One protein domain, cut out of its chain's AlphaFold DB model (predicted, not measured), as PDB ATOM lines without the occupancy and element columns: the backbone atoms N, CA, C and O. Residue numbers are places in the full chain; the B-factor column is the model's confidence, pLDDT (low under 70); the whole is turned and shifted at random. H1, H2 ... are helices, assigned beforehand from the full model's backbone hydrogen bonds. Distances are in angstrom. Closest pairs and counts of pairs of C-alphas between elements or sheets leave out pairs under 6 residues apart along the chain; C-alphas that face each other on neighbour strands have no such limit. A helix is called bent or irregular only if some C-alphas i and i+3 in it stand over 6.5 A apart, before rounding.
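AT A GLANCE: This is residues 2 to 143 of the 148 residues of an uncharacterized protein of Microgenomates group bacterium GW2011_GWC1_41_20 (UniProt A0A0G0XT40). Two long helices, H3 and H4, cross almost at right angles in the middle of this model, and H5 and H6 each pack on both of them. H7 packs on H4 and on residues 44 to 49 of H3 at one end of the whole, while H2 lies near Glu 29 of H3 at the other end and the short H1 lies at the rim, its centre the farthest of the helices' from the mean of the C-alphas. The printed part has 142 residues with seven named helices, H1 to H7 in order along the chain, and no named strand, and its class is all helix. It is compact, with a radius of gyration of the C-alphas of 15.3 A, and rounded, with spans of 42 by 35 by 26 A.

IN THESE COORDINATES: Start at Gly 2 and find C-alpha 4 at (210.933, 222.178, 290.631), where H1, residues 4 to 7, begins. Next comes H2, residues 12 to 21, 14.2 A from first to last C-alpha. Then look for C-alpha 27 at (225.728, 222.839, 284.559): from there H3, residues 27 to 52, the longest helix, runs 36.7 A, with a kink of 28 degrees near residue 46. H3 is neither bent nor irregular, but only just: C-alphas 47 and 50 are 6.2 A apart. H4, residues 60 to 79, covers 29.2 A, and H5, residues 84 to 96, covers 19.0 A. H6, residues 106 to 121, is 21.9 A long. H7, residues 127 to 143, is 23.9 A long and ends at C-alpha 143 at (211.050, 203.662, 268.950). H7 is irregular, with C-alphas 131 and 134 at 7.6 A, and has a kink of 55 degrees near residue 134.

HOW THE PARTS SIT: Begin at the hubs, H3 and H4, which touch four helices each. Residues 37 to 45 of H3 touch residues 67 to 71 of H4, about perpendicular at 79 degrees; their closest C-alphas, of Ser 42 and Thr 67, are 5.4 A apart. The helices here are mostly crossed: of the 7 touching pairs, 0 are at a shallow tilt. H5 touches H3 at a steep tilt of 53 degrees, opposite ways, with the C-alphas of Arg 36 and Val 93 closest at 5.9 A. H5 also touches H4, closest at the C-alphas of Leu 74 and Phe 86, 6.0 A. H6 touches H3, about perpendicular at 85 degrees, with the C-alphas of Phe 34 and Leu 113 closest at 6.2 A. H6 touches H4 at 38 degrees, only just a steep tilt, opposite ways, closest at the C-alphas of Val 75 and His 110, 6.4 A. Look next at H7, which touches H4 at a steep tilt of 45 degrees, the same way, with the C-alphas of Val 62 and Val 129 closest at 5.2 A. Residues 139 to 143 of H7 touch residues 44 to 49 of H3, closest at the C-alphas of Lys 48 and Val 143, 6.1 A. H2 is close to but not clearly touching H3, closest at the C-alphas of Val 15 and Glu 29, 6.4 A. H1 is close to but not clearly touching H3, closest at the C-alphas of His 6 and Asp 28, 7.6 A. H5 and H7 are apart. Every O i to N i+4 pair is within hydrogen-bond range in H2, H4, H5 and H6, against 20 of 22 in H3 and 11 of 13 in H7; H1 is too short for such a pair.

THE WHOLE: The two C-alphas farthest apart, those of Ser 21 and His 53, are 43.3 A apart. The printed part has no cut, and no link between its helices is long. The mean pLDDT of the printed part is 84.7; look for values under 70 at residues 2 to 9 and 50 to 57.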
ATOM      1  N   GLY A   2     213.527 218.013 294.183       43.25
ATOM      2  CA  GLY A   2     214.760 218.261 293.414       43.25
ATOM      3  C   GLY A   2     214.630 218.923 292.040       43.25
ATOM      4  O   GLY A   2     215.539 219.634 291.649       43.25
ATOM      5  N   THR A   3     213.525 218.758 291.310       48.69
ATOM      6  CA  THR A   3     213.408 219.304 289.939       48.69
ATOM      7  C   THR A   3     212.754 220.687 289.883       48.69
ATOM      8  O   THR A   3     213.264 221.578 289.216       48.69
ATOM      9  N   LEU A   4     211.686 220.912 290.654       46.56
ATOM     10  CA  LEU A   4     210.933 222.178 290.631       46.56
ATOM     11  C   LEU A   4     211.697 223.378 291.223       46.56
ATOM     12  O   LEU A   4     211.462 224.511 290.819       46.56
ATOM     13  N   GLU A   5     212.611 223.151 292.172       47.78
ATOM     14  CA  GLU A   5     213.385 224.237 292.800       47.78
ATOM     15  C   GLU A   5     214.546 224.726 291.918       47.78
ATOM     16  O   GLU A   5     214.905 225.896 292.006       47.78
ATOM     17  N   HIS A   6     215.104 223.872 291.047       48.34
ATOM     18  CA  HIS A   6     216.135 224.280 290.078       48.34
ATOM     19  C   HIS A   6     215.534 225.015 288.872       48.34
ATOM     20  O   HIS A   6     216.126 225.975 288.387       48.34
ATOM     21  N   GLU A   7     214.336 224.635 288.413       50.75
ATOM     22  CA  GLU A   7     213.664 225.324 287.298       50.75
ATOM     23  C   GLU A   7     213.239 226.761 287.648       50.75
ATOM     24  O   GLU A   7     213.194 227.620 286.771       50.75
ATOM     25  N   ALA A   8     212.978 227.056 288.926       54.16
ATOM     26  CA  ALA A   8     212.468 228.356 289.369       54.16
ATOM     27  C   ALA A   8     213.478 229.523 289.271       54.16
ATOM     28  O   ALA A   8     213.081 230.675 289.447       54.16
ATOM     29  N   GLN A   9     214.765 229.255 289.011       60.09
ATOM     30  CA  GLN A   9     215.815 230.286 288.932       60.09
ATOM     31  C   GLN A   9     216.446 230.451 287.547       60.09
ATOM     32  O   GLN A   9     217.276 231.345 287.375       60.09
ATOM     33  N   VAL A  10     216.077 229.630 286.560       70.50
ATOM     34  CA  VAL A  10     216.738 229.669 285.253       70.50
ATOM     35  C   VAL A  10     215.927 230.469 284.239       70.50
ATOM     36  O   VAL A  10     214.762 230.188 283.970       70.50
ATOM     37  N   ASP A  11     216.578 231.475 283.657       85.12
ATOM     38  CA  ASP A  11     216.047 232.273 282.555       85.12
ATOM     39  C   ASP A  11     216.127 231.467 281.244       85.12
ATOM     40  O   ASP A  11     217.185 231.361 280.616       85.12
ATOM     41  N   PHE A  12     214.996 230.888 280.832       86.56
ATOM     42  CA  PHE A  12     214.876 230.113 279.592       86.56
ATOM     43  C   PHE A  12     215.256 230.922 278.344       86.56
ATOM     44  O   PHE A  12     215.837 230.358 277.415       86.56
ATOM     45  N   GLU A  13     214.997 232.234 278.322       87.56
ATOM     46  CA  GLU A  13     215.408 233.089 277.204       87.56
ATOM     47  C   GLU A  13     216.928 233.266 277.180       87.56
ATOM     48  O   GLU A  13     217.538 233.259 276.109       87.56
ATOM     49  N   ALA A  14     217.571 233.395 278.344       90.44
ATOM     50  CA  ALA A  14     219.031 233.437 278.426       90.44
ATOM     51  C   ALA A  14     219.666 232.130 277.937       90.44
ATOM     52  O   ALA A  14     220.640 232.181 277.182       90.44
ATOM     53  N   VAL A  15     219.096 230.975 278.294       92.00
ATOM     54  CA  VAL A  15     219.545 229.670 277.776       92.00
ATOM     55  C   VAL A  15     219.381 229.604 276.258       92.00
ATOM     56  O   VAL A  15     220.323 229.229 275.560       92.00
ATOM     57  N   GLY A  16     218.235 230.048 275.734       92.00
ATOM     58  CA  GLY A  16     217.987 230.151 274.297       92.00
ATOM     59  C   GLY A  16     219.029 231.013 273.580       92.00
ATOM     60  O   GLY A  16     219.634 230.580 272.599       92.00
ATOM     61  N   ARG A  17     219.332 232.203 274.116       92.56
ATOM     62  CA  ARG A  17     220.385 233.079 273.571       92.56
ATOM     63  C   ARG A  17     221.757 232.405 273.567       92.56
ATOM     64  O   ARG A  17     222.473 232.515 272.571       92.56
ATOM     65  N   LYS A  18     222.125 231.692 274.634       93.69
ATOM     66  CA  LYS A  18     223.407 230.965 274.731       93.69
ATOM     67  C   LYS A  18     223.501 229.787 273.765       93.69
ATOM     68  O   LYS A  18     224.577 229.496 273.241       93.69
ATOM     69  N   LEU A  19     222.380 229.114 273.508       92.25
ATOM     70  CA  LEU A  19     222.295 228.053 272.506       92.25
ATOM     71  C   LEU A  19     222.577 228.592 271.097       92.25
ATOM     72  O   LEU A  19     223.370 227.983 270.384       92.25
ATOM     73  N   ILE A  20     222.008 229.749 270.736       92.06
ATOM     74  CA  ILE A  20     222.199 230.386 269.418       92.06
ATOM     75  C   ILE A  20     223.609 230.983 269.272       92.06
ATOM     76  O   ILE A  20     224.269 230.804 268.255       92.06
ATOM     77  N   SER A  21     224.085 231.701 270.290       90.19
ATOM     78  CA  SER A  21     225.372 232.421 270.257       90.19
ATOM     79  C   SER A  21     226.604 231.531 270.466       90.19
ATOM     80  O   SER A  21     227.729 232.024 270.411       90.19
ATOM     81  N   ALA A  22     226.404 230.233 270.720       82.75
ATOM     82  CA  ALA A  22     227.442 229.276 271.108       82.75
ATOM     83  C   ALA A  22     228.218 229.655 272.390       82.75
ATOM     84  O   ALA A  22     229.302 229.122 272.646       82.75
ATOM     85  N   GLU A  23     227.654 230.522 273.234       89.94
ATOM     86  CA  GLU A  23     228.183 230.816 274.565       89.94
ATOM     87  C   GLU A  23     228.200 229.563 275.458       89.94
ATOM     88  O   GLU A  23     227.410 228.629 275.290       89.94
ATOM     89  N   ALA A  24     229.110 229.516 276.434       88.75
ATOM     90  CA  ALA A  24     229.188 228.389 277.357       88.75
ATOM     91  C   ALA A  24     227.935 228.319 278.248       88.75
ATOM     92  O   ALA A  24     227.597 229.278 278.945       88.75
ATOM     93  N   LEU A  25     227.275 227.158 278.243       91.69
ATOM     94  CA  LEU A  25     226.202 226.833 279.177       91.69
ATOM     95  C   LEU A  25     226.816 226.351 280.497       91.69
ATOM     96  O   LEU A  25     227.799 225.607 280.497       91.69
ATOM     97  N   ASN A  26     226.248 226.773 281.623       91.06
ATOM     98  CA  ASN A  26     226.606 226.223 282.929       91.06
ATOM     99  C   ASN A  26     225.930 224.854 283.154       91.06
ATOM    100  O   ASN A  26     225.134 224.394 282.337       91.06
ATOM    101  N   LYS A  27     226.246 224.187 284.271       89.00
ATOM    102  CA  LYS A  27     225.728 222.839 284.559       89.00
ATOM    103  C   LYS A  27     224.202 222.773 284.640       89.00
ATOM    104  O   LYS A  27     223.630 221.826 284.112       89.00
ATOM    105  N   ASP A  28     223.560 223.762 285.252       88.88
ATOM    106  CA  ASP A  28     222.101 223.792 285.400       88.88
ATOM    107  C   ASP A  28     221.423 224.027 284.045       88.88
ATOM    108  O   ASP A  28     220.429 223.387 283.712       88.88
ATOM    109  N   GLU A  29     222.008 224.886 283.213       92.12
ATOM    110  CA  GLU A  29     221.528 225.156 281.857       92.12
ATOM    111  C   GLU A  29     221.669 223.922 280.952       92.12
ATOM    112  O   GLU A  29     220.736 223.578 280.229       92.12
ATOM    113  N   ILE A  30     222.801 223.212 281.031       91.88
ATOM    114  CA  ILE A  30     223.007 221.934 280.330       91.88
ATOM    115  C   ILE A  30     221.987 220.899 280.812       91.88
ATOM    116  O   ILE A  30     221.343 220.245 279.989       91.88
ATOM    117  N   PHE A  31     221.798 220.784 282.130       89.69
ATOM    118  CA  PHE A  31     220.827 219.869 282.722       89.69
ATOM    119  C   PHE A  31     219.403 220.150 282.231       89.69
ATOM    120  O   PHE A  31     218.668 219.212 281.934       89.69
ATOM    121  N   LEU A  32     219.019 221.418 282.071       90.31
ATOM    122  CA  LEU A  32     217.707 221.785 281.535       90.31
ATOM    123  C   LEU A  32     217.547 221.408 280.067       90.31
ATOM    124  O   LEU A  32     216.523 220.832 279.703       90.31
ATOM    125  N   VAL A  33     218.542 221.691 279.225       93.19
ATOM    126  CA  VAL A  33     218.512 221.280 277.810       93.19
ATOM    127  C   VAL A  33     218.384 219.759 277.707       93.19
ATOM    128  O   VAL A  33     217.534 219.253 276.973       93.19
ATOM    129  N   PHE A  34     219.163 219.030 278.505       93.44
ATOM    130  CA  PHE A  34     219.094 217.574 278.586       93.44
ATOM    131  C   PHE A  34     217.738 217.075 279.115       93.44
ATOM    132  O   PHE A  34     217.162 216.134 278.570       93.44
ATOM    133  N   GLY A  35     217.170 217.738 280.123       91.44
ATOM    134  CA  GLY A  35     215.833 217.461 280.654       91.44
ATOM    135  C   GLY A  35     214.739 217.586 279.590       91.44
ATOM    136  O   GLY A  35     213.841 216.754 279.499       91.44
ATOM    137  N   ARG A  36     214.832 218.583 278.706       91.75
ATOM    138  CA  ARG A  36     213.865 218.748 277.607       91.75
ATOM    139  C   ARG A  36     214.029 217.700 276.520       91.75
ATOM    140  O   ARG A  36     213.035 217.165 276.035       91.75
ATOM    141  N   ALA A  37     215.267 217.350 276.197       93.62
ATOM    142  CA  ALA A  37     215.553 216.265 275.271       93.62
ATOM    143  C   ALA A  37     215.070 214.898 275.796       93.62
ATOM    144  O   ALA A  37     214.529 214.093 275.040       93.62
ATOM    145  N   THR A  38     215.212 214.648 277.100       93.06
ATOM    146  CA  THR A  38     214.715 213.419 277.738       93.06
ATOM    147  C   THR A  38     213.190 213.383 277.827       93.06
ATOM    148  O   THR A  38     212.619 212.322 277.597       93.06
ATOM    149  N   ASN A  39     212.510 214.515 278.044       92.50
ATOM    150  CA  ASN A  39     211.043 214.573 277.953       92.50
ATOM    151  C   ASN A  39     210.546 214.168 276.560       92.50
ATOM    152  O   ASN A  39     209.680 213.308 276.455       92.50
ATOM    153  N   PHE A  40     211.159 214.692 275.493       92.31
ATOM    154  CA  PHE A  40     210.830 214.278 274.124       92.31
ATOM    155  C   PHE A  40     211.027 212.767 273.908       92.31
ATOM    156  O   PHE A  40     210.175 212.098 273.322       92.31
ATOM    157  N   ALA A  41     212.132 212.202 274.403       91.69
ATOM    158  CA  ALA A  41     212.378 210.762 274.327       91.69
ATOM    159  C   ALA A  41     211.345 209.942 275.126       91.69
ATOM    160  O   ALA A  41     210.943 208.867 274.679       91.69
ATOM    161  N   SER A  42     210.890 210.453 276.275       90.25
ATOM    162  CA  SER A  42     209.825 209.836 277.074       90.25
ATOM    163  C   SER A  42     208.489 209.866 276.332       90.25
ATOM    164  O   SER A  42     207.820 208.843 276.253       90.25
ATOM    165  N   ASP A  43     208.127 210.992 275.719       89.25
ATOM    166  CA  ASP A  43     206.885 211.116 274.947       89.25
ATOM    167  C   ASP A  43     206.876 210.166 273.736       89.25
ATOM    168  O   ASP A  43     205.848 209.571 273.396       89.25
ATOM    169  N   LEU A  44     208.033 209.967 273.093       87.62
ATOM    170  CA  LEU A  44     208.194 208.981 272.022       87.62
ATOM    171  C   LEU A  44     207.996 207.543 272.511       87.62
ATOM    172  O   LEU A  44     207.352 206.747 271.822       87.62
ATOM    173  N   ILE A  45     208.543 207.211 273.682       87.06
ATOM    174  CA  ILE A  45     208.331 205.918 274.341       87.06
ATOM    175  C   ILE A  45     206.841 205.701 274.584       87.06
ATOM    176  O   ILE A  45     206.315 204.664 274.186       87.06
ATOM    177  N   ASP A  46     206.159 206.678 275.167       84.50
ATOM    178  CA  ASP A  46     204.744 206.569 275.518       84.50
ATOM    179  C   ASP A  46     203.901 206.377 274.252       84.50
ATOM    180  O   ASP A  46     203.101 205.449 274.150       84.50
ATOM    181  N   SER A  47     204.175 207.164 273.211       83.94
ATOM    182  CA  SER A  47     203.481 207.075 271.923       83.94
ATOM    183  C   SER A  47     203.649 205.717 271.221       83.94
ATOM    184  O   SER A  47     202.696 205.204 270.624       83.94
ATOM    185  N   LYS A  48     204.848 205.117 271.280       79.50
ATOM    186  CA  LYS A  48     205.197 203.904 270.514       79.50
ATOM    187  C   LYS A  48     205.086 202.601 271.313       79.50
ATOM    188  O   LYS A  48     204.823 201.562 270.713       79.50
ATOM    189  N   LEU A  49     205.270 202.625 272.636       71.25
ATOM    190  CA  LEU A  49     205.294 201.430 273.494       71.25
ATOM    191  C   LEU A  49     204.026 201.239 274.336       71.25
ATOM    192  O   LEU A  49     203.718 200.097 274.685       71.25
ATOM    193  N   ASP A  50     203.228 202.277 274.617       61.81
ATOM    194  CA  ASP A  50     201.923 202.055 275.269       61.81
ATOM    195  C   ASP A  50     200.912 201.384 274.325       61.81
ATOM    196  O   ASP A  50     199.988 200.708 274.783       61.81
ATOM    197  N   GLN A  51     201.144 201.441 273.007       57.28
ATOM    198  CA  GLN A  51     200.390 200.654 272.025       57.28
ATOM    199  C   GLN A  51     200.632 199.135 272.157       57.28
ATOM    200  O   GLN A  51     199.818 198.349 271.676       57.28
ATOM    201  N   THR A  52     201.711 198.703 272.826       54.62
ATOM    202  CA  THR A  52     202.110 197.287 272.965       54.62
ATOM    203  C   THR A  52     202.017 196.735 274.398       54.62
ATOM    204  O   THR A  52     202.453 195.612 274.643       54.62
ATOM    205  N   HIS A  53     201.411 197.466 275.348       53.44
ATOM    206  CA  HIS A  53     201.202 197.071 276.762       53.44
ATOM    207  C   HIS A  53     202.468 196.776 277.600       53.44
ATOM    208  O   HIS A  53     202.350 196.429 278.775       53.44
ATOM    209  N   ALA A  54     203.678 196.933 277.054       54.09
ATOM    210  CA  ALA A  54     204.914 196.590 277.761       54.09
ATOM    211  C   ALA A  54     205.380 197.676 278.756       54.09
ATOM    212  O   ALA A  54     205.948 197.345 279.796       54.09
ATOM    213  N   ALA A  55     205.123 198.960 278.474       52.94
ATOM    214  CA  ALA A  55     205.736 200.085 279.191       52.94
ATOM    215  C   ALA A  55     205.132 200.396 280.579       52.94
ATOM    216  O   ALA A  55     205.816 200.968 281.431       52.94
ATOM    217  N   SER A  56     203.886 199.994 280.850       54.16
ATOM    218  CA  SER A  56     203.188 200.300 282.112       54.16
ATOM    219  C   SER A  56     203.598 199.416 283.300       54.16
ATOM    220  O   SER A  56     203.287 199.746 284.442       54.16
ATOM    221  N   SER A  57     204.319 198.314 283.055       64.31
ATOM    222  CA  SER A  57     204.768 197.360 284.088       64.31
ATOM    223  C   SER A  57     206.211 197.574 284.566       64.31
ATOM    224  O   SER A  57     206.693 196.861 285.447       64.31
ATOM    225  N   VAL A  58     206.911 198.544 283.980       75.06
ATOM    226  CA  VAL A  58     208.347 198.754 284.165       75.06
ATOM    227  C   VAL A  58     208.591 199.712 285.331       75.06
ATOM    228  O   VAL A  58     207.870 200.699 285.488       75.06
ATOM    229  N   SER A  59     209.603 199.447 286.163       85.19
ATOM    230  CA  SER A  59     209.935 200.353 287.264       85.19
ATOM    231  C   SER A  59     210.393 201.718 286.752       85.19
ATOM    232  O   SER A  59     210.919 201.853 285.644       85.19
ATOM    233  N   VAL A  60     210.206 202.745 287.585       85.62
ATOM    234  CA  VAL A  60     210.584 204.127 287.255       85.62
ATOM    235  C   VAL A  60     212.060 204.213 286.861       85.62
ATOM    236  O   VAL A  60     212.386 204.874 285.885       85.62
ATOM    237  N   GLU A  61     212.943 203.494 287.555       87.81
ATOM    238  CA  GLU A  61     214.379 203.518 287.273       87.81
ATOM    239  C   GLU A  61     214.727 202.934 285.895       87.81
ATOM    240  O   GLU A  61     215.518 203.516 285.144       87.81
ATOM    241  N   VAL A  62     214.106 201.806 285.538       88.19
ATOM    242  CA  VAL A  62     214.283 201.165 284.229       88.19
ATOM    243  C   VAL A  62     213.693 202.049 283.126       88.19
ATOM    244  O   VAL A  62     214.308 202.194 282.070       88.19
ATOM    245  N   ARG A  63     212.554 202.710 283.378       87.38
ATOM    246  CA  ARG A  63     211.948 203.669 282.439       87.38
ATOM    247  C   ARG A  63     212.818 204.908 282.230       87.38
ATOM    248  O   ARG A  63     212.999 205.331 281.089       87.38
ATOM    249  N   SER A  64     213.406 205.457 283.292       89.12
ATOM    250  CA  SER A  64     214.359 206.568 283.185       89.12
ATOM    251  C   SER A  64     215.581 206.177 282.350       89.12
ATOM    252  O   SER A  64     215.955 206.914 281.442       89.12
ATOM    253  N   HIS A  65     216.150 204.987 282.568       91.06
ATOM    254  CA  HIS A  65     217.265 204.495 281.749       91.06
ATOM    255  C   HIS A  65     216.877 204.278 280.288       91.06
ATOM    256  O   HIS A  65     217.620 204.665 279.388       91.06
ATOM    257  N   MET A  66     215.708 203.689 280.043       90.25
ATOM    258  CA  MET A  66     215.174 203.514 278.695       90.25
ATOM    259  C   MET A  66     215.039 204.856 277.970       90.25
ATOM    260  O   MET A  66     215.453 204.963 276.821       90.25
ATOM    261  N   THR A  67     214.547 205.887 278.659       91.50
ATOM    262  CA  THR A  67     214.426 207.254 278.127       91.50
ATOM    263  C   THR A  67     215.778 207.811 277.685       91.50
ATOM    264  O   THR A  67     215.907 208.317 276.571       91.50
ATOM    265  N   VAL A  68     216.809 207.668 278.521       93.12
ATOM    266  CA  VAL A  68     218.156 208.154 278.191       93.12
ATOM    267  C   VAL A  68     218.779 207.362 277.039       93.12
ATOM    268  O   VAL A  68     219.411 207.954 276.170       93.12
ATOM    269  N   ILE A  69     218.555 206.047 276.966       91.75
ATOM    270  CA  ILE A  69     219.052 205.216 275.857       91.75
ATOM    271  C   ILE A  69     218.315 205.532 274.545       91.75
ATOM    272  O   ILE A  69     218.935 205.530 273.482       91.75
ATOM    273  N   VAL A  70     217.015 205.846 274.587       91.19
ATOM    274  CA  VAL A  70     216.298 206.360 273.409       91.19
ATOM    275  C   VAL A  70     216.927 207.671 272.953       91.19
ATOM    276  O   VAL A  70     217.247 207.800 271.774       91.19
ATOM    277  N   LEU A  71     217.173 208.613 273.868       93.06
ATOM    278  CA  LEU A  71     217.828 209.876 273.529       93.06
ATOM    279  C   LEU A  71     219.219 209.658 272.905       93.06
ATOM    280  O   LEU A  71     219.509 210.234 271.858       93.06
ATOM    281  N   ASP A  72     220.042 208.787 273.490       92.75
ATOM    282  CA  ASP A  72     221.345 208.398 272.934       92.75
ATOM    283  C   ASP A  72     221.229 207.866 271.500       92.75
ATOM    284  O   ASP A  72     221.972 208.264 270.594       92.75
ATOM    285  N   ARG A  73     220.224 207.019 271.258       88.94
ATOM    286  CA  ARG A  73     219.965 206.470 269.933       88.94
ATOM    287  C   ARG A  73     219.573 207.552 268.930       88.94
ATOM    288  O   ARG A  73     220.056 207.510 267.800       88.94
ATOM    289  N   LEU A  74     218.748 208.523 269.321       88.94
ATOM    290  CA  LEU A  74     218.363 209.656 268.471       88.94
ATOM    291  C   LEU A  74     219.569 210.521 268.083       88.94
ATOM    292  O   LEU A  74     219.729 210.875 266.915       88.94
ATOM    293  N   VAL A  75     220.443 210.811 269.049       90.62
ATOM    294  CA  VAL A  75     221.690 211.560 268.831       90.62
ATOM    295  C   VAL A  75     222.638 210.779 267.906       90.62
ATOM    296  O   VAL A  75     223.228 211.352 266.989       90.62
ATOM    297  N   SER A  76     222.726 209.458 268.074       87.00
ATOM    298  CA  SER A  76     223.519 208.572 267.210       87.00
ATOM    299  C   SER A  76     222.972 208.471 265.779       87.00
ATOM    300  O   SER A  76     223.738 208.344 264.822       87.00
ATOM    301  N   LEU A  77     221.648 208.534 265.594       82.88
ATOM    302  CA  LEU A  77     221.025 208.513 264.266       82.88
ATOM    303  C   LEU A  77     221.418 209.736 263.430       82.88
ATOM    304  O   LEU A  77     221.670 209.577 262.233       82.88
ATOM    305  N   TYR A  78     221.548 210.910 264.056       84.62
ATOM    306  CA  TYR A  78     222.074 212.110 263.400       84.62
ATOM    307  C   TYR A  78     223.512 211.905 262.905       84.62
ATOM    308  O   TYR A  78     223.792 212.166 261.736       84.62
ATOM    309  N   GLN A  79     224.400 211.328 263.727       79.19
ATOM    310  CA  GLN A  79     225.766 210.985 263.295       79.19
ATOM    311  C   GLN A  79     225.781 210.001 262.114       79.19
ATOM    312  O   GLN A  79     226.650 210.070 261.248       79.19
ATOM    313  N   GLY A  80     224.799 209.098 262.061       76.88
ATOM    314  CA  GLY A  80     224.592 208.162 260.955       76.88
ATOM    315  C   GLY A  80     223.922 208.763 259.710       76.88
ATOM    316  O   GLY A  80     223.640 208.017 258.771       76.88
ATOM    317  N   GLY A  81     223.632 210.070 259.691       76.88
ATOM    318  CA  GLY A  81     223.011 210.784 258.567       76.88
ATOM    319  C   GLY A  81     221.479 210.708 258.506       76.88
ATOM    320  O   GLY A  81     220.889 211.105 257.502       76.88
ATOM    321  N   SER A  82     220.814 210.191 259.544       74.62
ATOM    322  CA  SER A  82     219.350 210.141 259.645       74.62
ATOM    323  C   SER A  82     218.828 211.337 260.441       74.62
ATOM    324  O   SER A  82     219.040 211.423 261.647       74.62
ATOM    325  N   THR A  83     218.109 212.243 259.779       76.31
ATOM    326  CA  THR A  83     217.732 213.558 260.326       76.31
ATOM    327  C   THR A  83     216.293 213.737 260.846       76.31
ATOM    328  O   THR A  83     216.133 214.611 261.694       76.31
ATOM    329  N   PRO A  84     215.245 212.969 260.459       83.50
ATOM    330  CA  PRO A  84     213.863 213.318 260.834       83.50
ATOM    331  C   PRO A  84     213.593 213.365 262.345       83.50
ATOM    332  O   PRO A  84     213.094 214.360 262.860       83.50
ATOM    333  N   LEU A  85     213.969 212.316 263.084       84.06
ATOM    334  CA  LEU A  85     213.745 212.274 264.534       84.06
ATOM    335  C   LEU A  85     214.622 213.279 265.289       84.06
ATOM    336  O   LEU A  85     214.202 213.818 266.310       84.06
ATOM    337  N   PHE A  86     215.825 213.554 264.779       88.94
ATOM    338  CA  PHE A  86     216.706 214.562 265.359       88.94
ATOM    339  C   PHE A  86     216.172 215.983 265.126       88.94
ATOM    340  O   PHE A  86     216.240 216.815 266.027       88.94
ATOM    341  N   ALA A  87     215.567 216.253 263.965       89.12
ATOM    342  CA  ALA A  87     214.891 217.517 263.693       89.12
ATOM    343  C   ALA A  87     213.703 217.736 264.646       89.12
ATOM    344  O   ALA A  87     213.600 218.804 265.244       89.12
ATOM    345  N   ASN A  88     212.881 216.708 264.880       90.50
ATOM    346  CA  ASN A  88     211.775 216.777 265.843       90.50
ATOM    347  C   ASN A  88     212.273 217.016 267.281       90.50
ATOM    348  O   ASN A  88     211.713 217.834 268.010       90.50
ATOM    349  N   LEU A  89     213.357 216.338 267.678       92.50
ATOM    350  CA  LEU A  89     214.024 216.575 268.959       92.50
ATOM    351  C   LEU A  89     214.494 218.033 269.070       92.50
ATOM    352  O   LEU A  89     214.269 218.680 270.095       92.50
ATOM    353  N   LYS A  90     215.120 218.562 268.012       93.94
ATOM    354  CA  LYS A  90     215.561 219.957 267.959       93.94
ATOM    355  C   LYS A  90     214.390 220.917 268.102       93.94
ATOM    356  O   LYS A  90     214.481 221.850 268.894       93.94
ATOM    357  N   GLU A  91     213.292 220.680 267.394       92.94
ATOM    358  CA  GLU A  91     212.081 221.497 267.498       92.94
ATOM    359  C   GLU A  91     211.524 221.517 268.923       92.94
ATOM    360  O   GLU A  91     211.245 222.597 269.443       92.94
ATOM    361  N   ALA A  92     211.436 220.363 269.590       91.56
ATOM    362  CA  ALA A  92     210.963 220.273 270.973       91.56
ATOM    363  C   ALA A  92     211.856 221.059 271.951       91.56
ATOM    364  O   ALA A  92     211.367 221.792 272.821       91.56
ATOM    365  N   VAL A  93     213.178 220.960 271.784       93.44
ATOM    366  CA  VAL A  93     214.144 221.757 272.555       93.44
ATOM    367  C   VAL A  93     213.934 223.248 272.275       93.44
ATOM    368  O   VAL A  93     213.773 224.033 273.208       93.44
ATOM    369  N   CYS A  94     213.854 223.641 271.002       93.19
ATOM    370  CA  CYS A  94     213.708 225.036 270.590       93.19
ATOM    371  C   CYS A  94     212.430 225.687 271.129       93.19
ATOM    372  O   CYS A  94     212.477 226.814 271.623       93.19
ATOM    373  N   GLN A  95     211.309 224.961 271.102       91.25
ATOM    374  CA  GLN A  95     210.025 225.425 271.632       91.25
ATOM    375  C   GLN A  95     210.108 225.790 273.114       91.25
ATOM    376  O   GLN A  95     209.537 226.796 273.527       91.25
ATOM    377  N   THR A  96     210.855 225.020 273.910       89.12
ATOM    378  CA  THR A  96     211.002 225.311 275.345       89.12
ATOM    379  C   THR A  96     211.772 226.611 275.575       89.12
ATOM    380  O   THR A  96     211.407 227.410 276.434       89.12
ATOM    381  N   PHE A  97     212.833 226.840 274.803       91.19
ATOM    382  CA  PHE A  97     213.717 227.995 274.979       91.19
ATOM    383  C   PHE A  97     213.305 229.206 274.134       91.19
ATOM    384  O   PHE A  97     214.051 230.178 274.057       91.19
ATOM    385  N   SER A  98     212.116 229.159 273.518       89.00
ATOM    386  CA  SER A  98     211.565 230.229 272.674       89.00
ATOM    387  C   SER A  98     212.524 230.684 271.563       89.00
ATOM    388  O   SER A  98     212.583 231.863 271.218       89.00
ATOM    389  N   ILE A  99     213.273 229.738 270.994       92.62
ATOM    390  CA  ILE A  99     214.172 229.965 269.856       92.62
ATOM    391  C   ILE A  99     213.582 229.344 268.590       92.62
ATOM    392  O   ILE A  99     212.805 228.388 268.660       92.62
ATOM    393  N   LYS A 100     213.939 229.864 267.412       90.50
ATOM    394  CA  LYS A 100     213.544 229.224 266.154       90.50
ATOM    395  C   LYS A 100     214.458 228.036 265.865       90.50
ATOM    396  O   LYS A 100     215.663 228.108 266.082       90.50
ATOM    397  N   SER A 101     213.890 226.969 265.303       89.94
ATOM    398  CA  SER A 101     214.629 225.741 264.954       89.94
ATOM    399  C   SER A 101     215.786 225.986 263.969       89.94
ATOM    400  O   SER A 101     216.812 225.315 264.032       89.94
ATOM    401  N   GLU A 102     215.642 226.977 263.084       90.31
ATOM    402  CA  GLU A 102     216.668 227.392 262.115       90.31
ATOM    403  C   GLU A 102     217.849 228.152 262.741       90.31
ATOM    404  O   GLU A 102     218.936 228.151 262.167       90.31
ATOM    405  N   ASP A 103     217.660 228.749 263.923       92.19
ATOM    406  CA  ASP A 103     218.698 229.510 264.630       92.19
ATOM    407  C   ASP A 103     219.617 228.601 265.471       92.19
ATOM    408  O   ASP A 103     220.721 228.999 265.842       92.19
ATOM    409  N   LEU A 104     219.177 227.373 265.780       92.81
ATOM    410  CA  LEU A 104     219.971 226.367 266.483       92.81
ATOM    411  C   LEU A 104     220.593 225.385 265.485       92.81
ATOM    412  O   LEU A 104     219.886 224.642 264.794       92.81
ATOM    413  N   SER A 105     221.927 225.341 265.441       92.12
ATOM    414  CA  SER A 105     222.630 224.359 264.617       92.12
ATOM    415  C   SER A 105     222.524 222.951 265.203       92.12
ATOM    416  O   SER A 105     222.513 222.752 266.425       92.12
ATOM    417  N   ASP A 106     222.477 221.960 264.316       91.75
ATOM    418  CA  ASP A 106     222.379 220.554 264.704       91.75
ATOM    419  C   ASP A 106     223.624 220.116 265.485       91.75
ATOM    420  O   ASP A 106     223.510 219.435 266.503       91.75
ATOM    421  N   GLU A 107     224.808 220.586 265.081       91.31
ATOM    422  CA  GLU A 107     226.090 220.290 265.729       91.31
ATOM    423  C   GLU A 107     226.135 220.831 267.158       91.31
ATOM    424  O   GLU A 107     226.712 220.209 268.053       91.31
ATOM    425  N   ARG A 108     225.520 221.995 267.391       91.88
ATOM    426  CA  ARG A 108     225.482 222.605 268.716       91.88
ATOM    427  C   ARG A 108     224.605 221.792 269.652       91.88
ATOM    428  O   ARG A 108     225.040 221.480 270.761       91.88
ATOM    429  N   LEU A 109     223.401 221.437 269.206       93.44
ATOM    430  CA  LEU A 109     222.505 220.595 269.992       93.44
ATOM    431  C   LEU A 109     223.127 219.216 270.240       93.44
ATOM    432  O   LEU A 109     223.148 218.751 271.377       93.44
ATOM    433  N   HIS A 110     223.695 218.602 269.200       93.25
ATOM    434  CA  HIS A 110     224.409 217.330 269.285       93.25
ATOM    435  C   HIS A 110     225.511 217.376 270.348       93.25
ATOM    436  O   HIS A 110     225.509 216.553 271.257       93.25
ATOM    437  N   SER A 111     226.390 218.382 270.306       92.00
ATOM    438  CA  SER A 111     227.501 218.519 271.252       92.00
ATOM    439  C   SER A 111     227.037 218.643 272.709       92.00
ATOM    440  O   SER A 111     227.613 218.000 273.590       92.00
ATOM    441  N   VAL A 112     225.988 219.433 272.969       93.00
ATOM    442  CA  VAL A 112     225.426 219.605 274.322       93.00
ATOM    443  C   VAL A 112     224.831 218.291 274.839       93.00
ATOM    444  O   VAL A 112     225.068 217.905 275.989       93.00
ATOM    445  N   LEU A 113     224.088 217.579 273.988       94.94
ATOM    446  CA  LEU A 113     223.461 216.313 274.359       94.94
ATOM    447  C   LEU A 113     224.491 215.198 274.542       94.94
ATOM    448  O   LEU A 113     224.437 214.507 275.554       94.94
ATOM    449  N   SER A 114     225.465 215.062 273.638       92.75
ATOM    450  CA  SER A 114     226.534 214.061 273.749       92.75
ATOM    451  C   SER A 114     227.329 214.212 275.039       92.75
ATOM    452  O   SER A 114     227.525 213.226 275.739       92.75
ATOM    453  N   SER A 115     227.695 215.438 275.429       91.06
ATOM    454  CA  SER A 115     228.396 215.655 276.701       91.06
ATOM    455  C   SER A 115     227.575 215.200 277.913       91.06
ATOM    456  O   SER A 115     228.142 214.709 278.887       91.06
ATOM    457  N   SER A 116     226.253 215.380 277.874       92.69
ATOM    458  CA  SER A 116     225.356 214.987 278.968       92.69
ATOM    459  C   SER A 116     225.137 213.470 279.006       92.69
ATOM    460  O   SER A 116     225.061 212.875 280.081       92.69
ATOM    461  N   LEU A 117     225.069 212.837 277.831       93.25
ATOM    462  CA  LEU A 117     224.975 211.387 277.674       93.25
ATOM    463  C   LEU A 117     226.250 210.688 278.156       93.25
ATOM    464  O   LEU A 117     226.154 209.730 278.920       93.25
ATOM    465  N   ASP A 118     227.427 211.201 277.797       91.69
ATOM    466  CA  ASP A 118     228.712 210.683 278.278       91.69
ATOM    467  C   ASP A 118     228.789 210.741 279.811       91.69
ATOM    468  O   ASP A 118     229.173 209.768 280.465       91.69
ATOM    469  N   GLU A 119     228.358 211.859 280.410       90.56
ATOM    470  CA  GLU A 119     228.299 211.983 281.868       90.56
ATOM    471  C   GLU A 119     227.319 210.973 282.483       90.56
ATOM    472  O   GLU A 119     227.624 210.359 283.508       90.56
ATOM    473  N   TYR A 120     226.154 210.769 281.866       90.62
ATOM    474  CA  TYR A 120     225.175 209.788 282.325       90.62
ATOM    475  C   TYR A 120     225.737 208.362 282.292       90.62
ATOM    476  O   TYR A 120     225.705 207.671 283.309       90.62
ATOM    477  N   PHE A 121     226.293 207.931 281.158       89.19
ATOM    478  CA  PHE A 121     226.812 206.571 280.978       89.19
ATOM    479  C   PHE A 121     228.129 206.306 281.713       89.19
ATOM    480  O   PHE A 121     228.521 205.150 281.857       89.19
ATOM    481  N   SER A 122     228.797 207.347 282.222       90.25
ATOM    482  CA  SER A 122     229.937 207.193 283.134       90.25
ATOM    483  C   SER A 122     229.542 206.719 284.542       90.25
ATOM    484  O   SER A 122     230.411 206.315 285.317       90.25
ATOM    485  N   LYS A 123     228.247 206.771 284.889       88.06
ATOM    486  CA  LYS A 123     227.718 206.389 286.205       88.06
ATOM    487  C   LYS A 123     227.360 204.900 286.234       88.06
ATOM    488  O   LYS A 123     226.909 204.334 285.241       88.06
ATOM    489  N   ASP A 124     227.523 204.274 287.399       86.88
ATOM    490  CA  ASP A 124     227.095 202.889 287.607       86.88
ATOM    491  C   ASP A 124     225.569 202.762 287.509       86.88
ATOM    492  O   ASP A 124     224.823 203.515 288.136       86.88
ATOM    493  N   ILE A 125     225.109 201.762 286.757       88.81
ATOM    494  CA  ILE A 125     223.689 201.413 286.643       88.81
ATOM    495  C   ILE A 125     223.316 200.328 287.661       88.81
ATOM    496  O   ILE A 125     224.127 199.450 287.977       88.81
ATOM    497  N   SER A 126     222.078 200.348 288.160       89.12
ATOM    498  CA  SER A 126     221.626 199.352 289.134       89.12
ATOM    499  C   SER A 126     221.479 197.949 288.542       89.12
ATOM    500  O   SER A 126     221.349 197.742 287.332       89.12
ATOM    501  N   GLU A 127     221.441 196.952 289.427       90.38
ATOM    502  CA  GLU A 127     221.172 195.562 289.052       90.38
ATOM    503  C   GLU A 127     219.788 195.370 288.423       90.38
ATOM    504  O   GLU A 127     219.599 194.476 287.596       90.38
ATOM    505  N   GLU A 128     218.812 196.201 288.785       88.44
ATOM    506  CA  GLU A 128     217.475 196.144 288.202       88.44
ATOM    507  C   GLU A 128     217.488 196.575 286.732       88.44
ATOM    508  O   GLU A 128     216.937 195.876 285.875       88.44
ATOM    509  N   VAL A 129     218.195 197.662 286.419       89.25
ATOM    510  CA  VAL A 129     218.409 198.122 285.042       89.25
ATOM    511  C   VAL A 129     219.160 197.066 284.240       89.25
ATOM    512  O   VAL A 129     218.709 196.690 283.159       89.25
ATOM    513  N   LYS A 130     220.250 196.507 284.788       89.75
ATOM    514  CA  LYS A 130     221.037 195.450 284.126       89.75
ATOM    515  C   LYS A 130     220.177 194.252 283.726       89.75
ATOM    516  O   LYS A 130     220.267 193.796 282.586       89.75
ATOM    517  N   LYS A 131     219.309 193.774 284.625       91.00
ATOM    518  CA  LYS A 131     218.388 192.651 284.359       91.00
ATOM    519  C   LYS A 131     217.395 192.949 283.235       91.00
ATOM    520  O   LYS A 131     217.010 192.034 282.514       91.00
ATOM    521  N   ASN A 132     217.014 194.214 283.068       89.31
ATOM    522  CA  ASN A 132     216.043 194.652 282.069       89.31
ATOM    523  C   ASN A 132     216.678 195.208 280.782       89.31
ATOM    524  O   ASN A 132     215.949 195.612 279.878       89.31
ATOM    525  N   MET A 133     218.008 195.184 280.627       87.12
ATOM    526  CA  MET A 133     218.677 195.747 279.442       87.12
ATOM    527  C   MET A 133     218.225 195.132 278.113       87.12
ATOM    528  O   MET A 133     218.210 195.824 277.098       87.12
ATOM    529  N   GLY A 134     217.843 193.850 278.097       85.38
ATOM    530  CA  GLY A 134     217.279 193.215 276.900       85.38
ATOM    531  C   GLY A 134     215.936 193.827 276.489       85.38
ATOM    532  O   GLY A 134     215.734 194.128 275.315       85.38
ATOM    533  N   LEU A 135     215.059 194.074 277.468       84.75
ATOM    534  CA  LEU A 135     213.780 194.754 277.263       84.75
ATOM    535  C   LEU A 135     214.003 196.196 276.808       84.75
ATOM    536  O   LEU A 135     213.408 196.615 275.820       84.75
ATOM    537  N   ILE A 136     214.906 196.919 277.477       87.38
ATOM    538  CA  ILE A 136     215.240 198.305 277.129       87.38
ATOM    539  C   ILE A 136     215.714 198.399 275.674       87.38
ATOM    540  O   ILE A 136     215.217 199.233 274.925       87.38
ATOM    541  N   ARG A 137     216.634 197.529 275.240       84.31
ATOM    542  CA  ARG A 137     217.128 197.530 273.852       84.31
ATOM    543  C   ARG A 137     216.011 197.276 272.843       84.31
ATOM    544  O   ARG A 137     215.885 198.029 271.887       84.31
ATOM    545  N   GLY A 138     215.170 196.268 273.082       83.44
ATOM    546  CA  GLY A 138     214.052 195.959 272.186       83.44
ATOM    547  C   GLY A 138     213.011 197.081 272.105       83.44
ATOM    548  O   GLY A 138     212.432 197.311 271.045       83.44
ATOM    549  N   ALA A 139     212.782 197.791 273.209       81.31
ATOM    550  CA  ALA A 139     211.944 198.985 273.260       81.31
ATOM    551  C   ALA A 139     212.551 200.146 272.452       81.31
ATOM    552  O   ALA A 139     211.872 200.754 271.626       81.31
ATOM    553  N   VAL A 140     213.843 200.412 272.640       82.75
ATOM    554  CA  VAL A 140     214.582 201.470 271.932       82.75
ATOM    555  C   VAL A 140     214.594 201.226 270.426       82.75
ATOM    556  O   VAL A 140     214.333 202.152 269.660       82.75
ATOM    557  N   ASP A 141     214.853 199.991 269.989       83.19
ATOM    558  CA  ASP A 141     214.885 199.645 268.566       83.19
ATOM    559  C   ASP A 141     213.527 199.868 267.890       83.19
ATOM    560  O   ASP A 141     213.479 200.331 266.752       83.19
ATOM    561  N   GLN A 142     212.419 199.608 268.591       82.00
ATOM    562  CA  GLN A 142     211.077 199.906 268.085       82.00
ATOM    563  C   GLN A 142     210.855 201.413 267.929       82.00
ATOM    564  O   GLN A 142     210.406 201.857 266.873       82.00
ATOM    565  N   VAL A 143     211.211 202.199 268.951       80.56
ATOM    566  CA  VAL A 143     211.050 203.662 268.950       80.56
ATOM    567  C   VAL A 143     211.902 204.325 267.860       80.56
ATOM    568  O   VAL A 143     211.440 205.246 267.193       80.56
TER     569      VAL A 143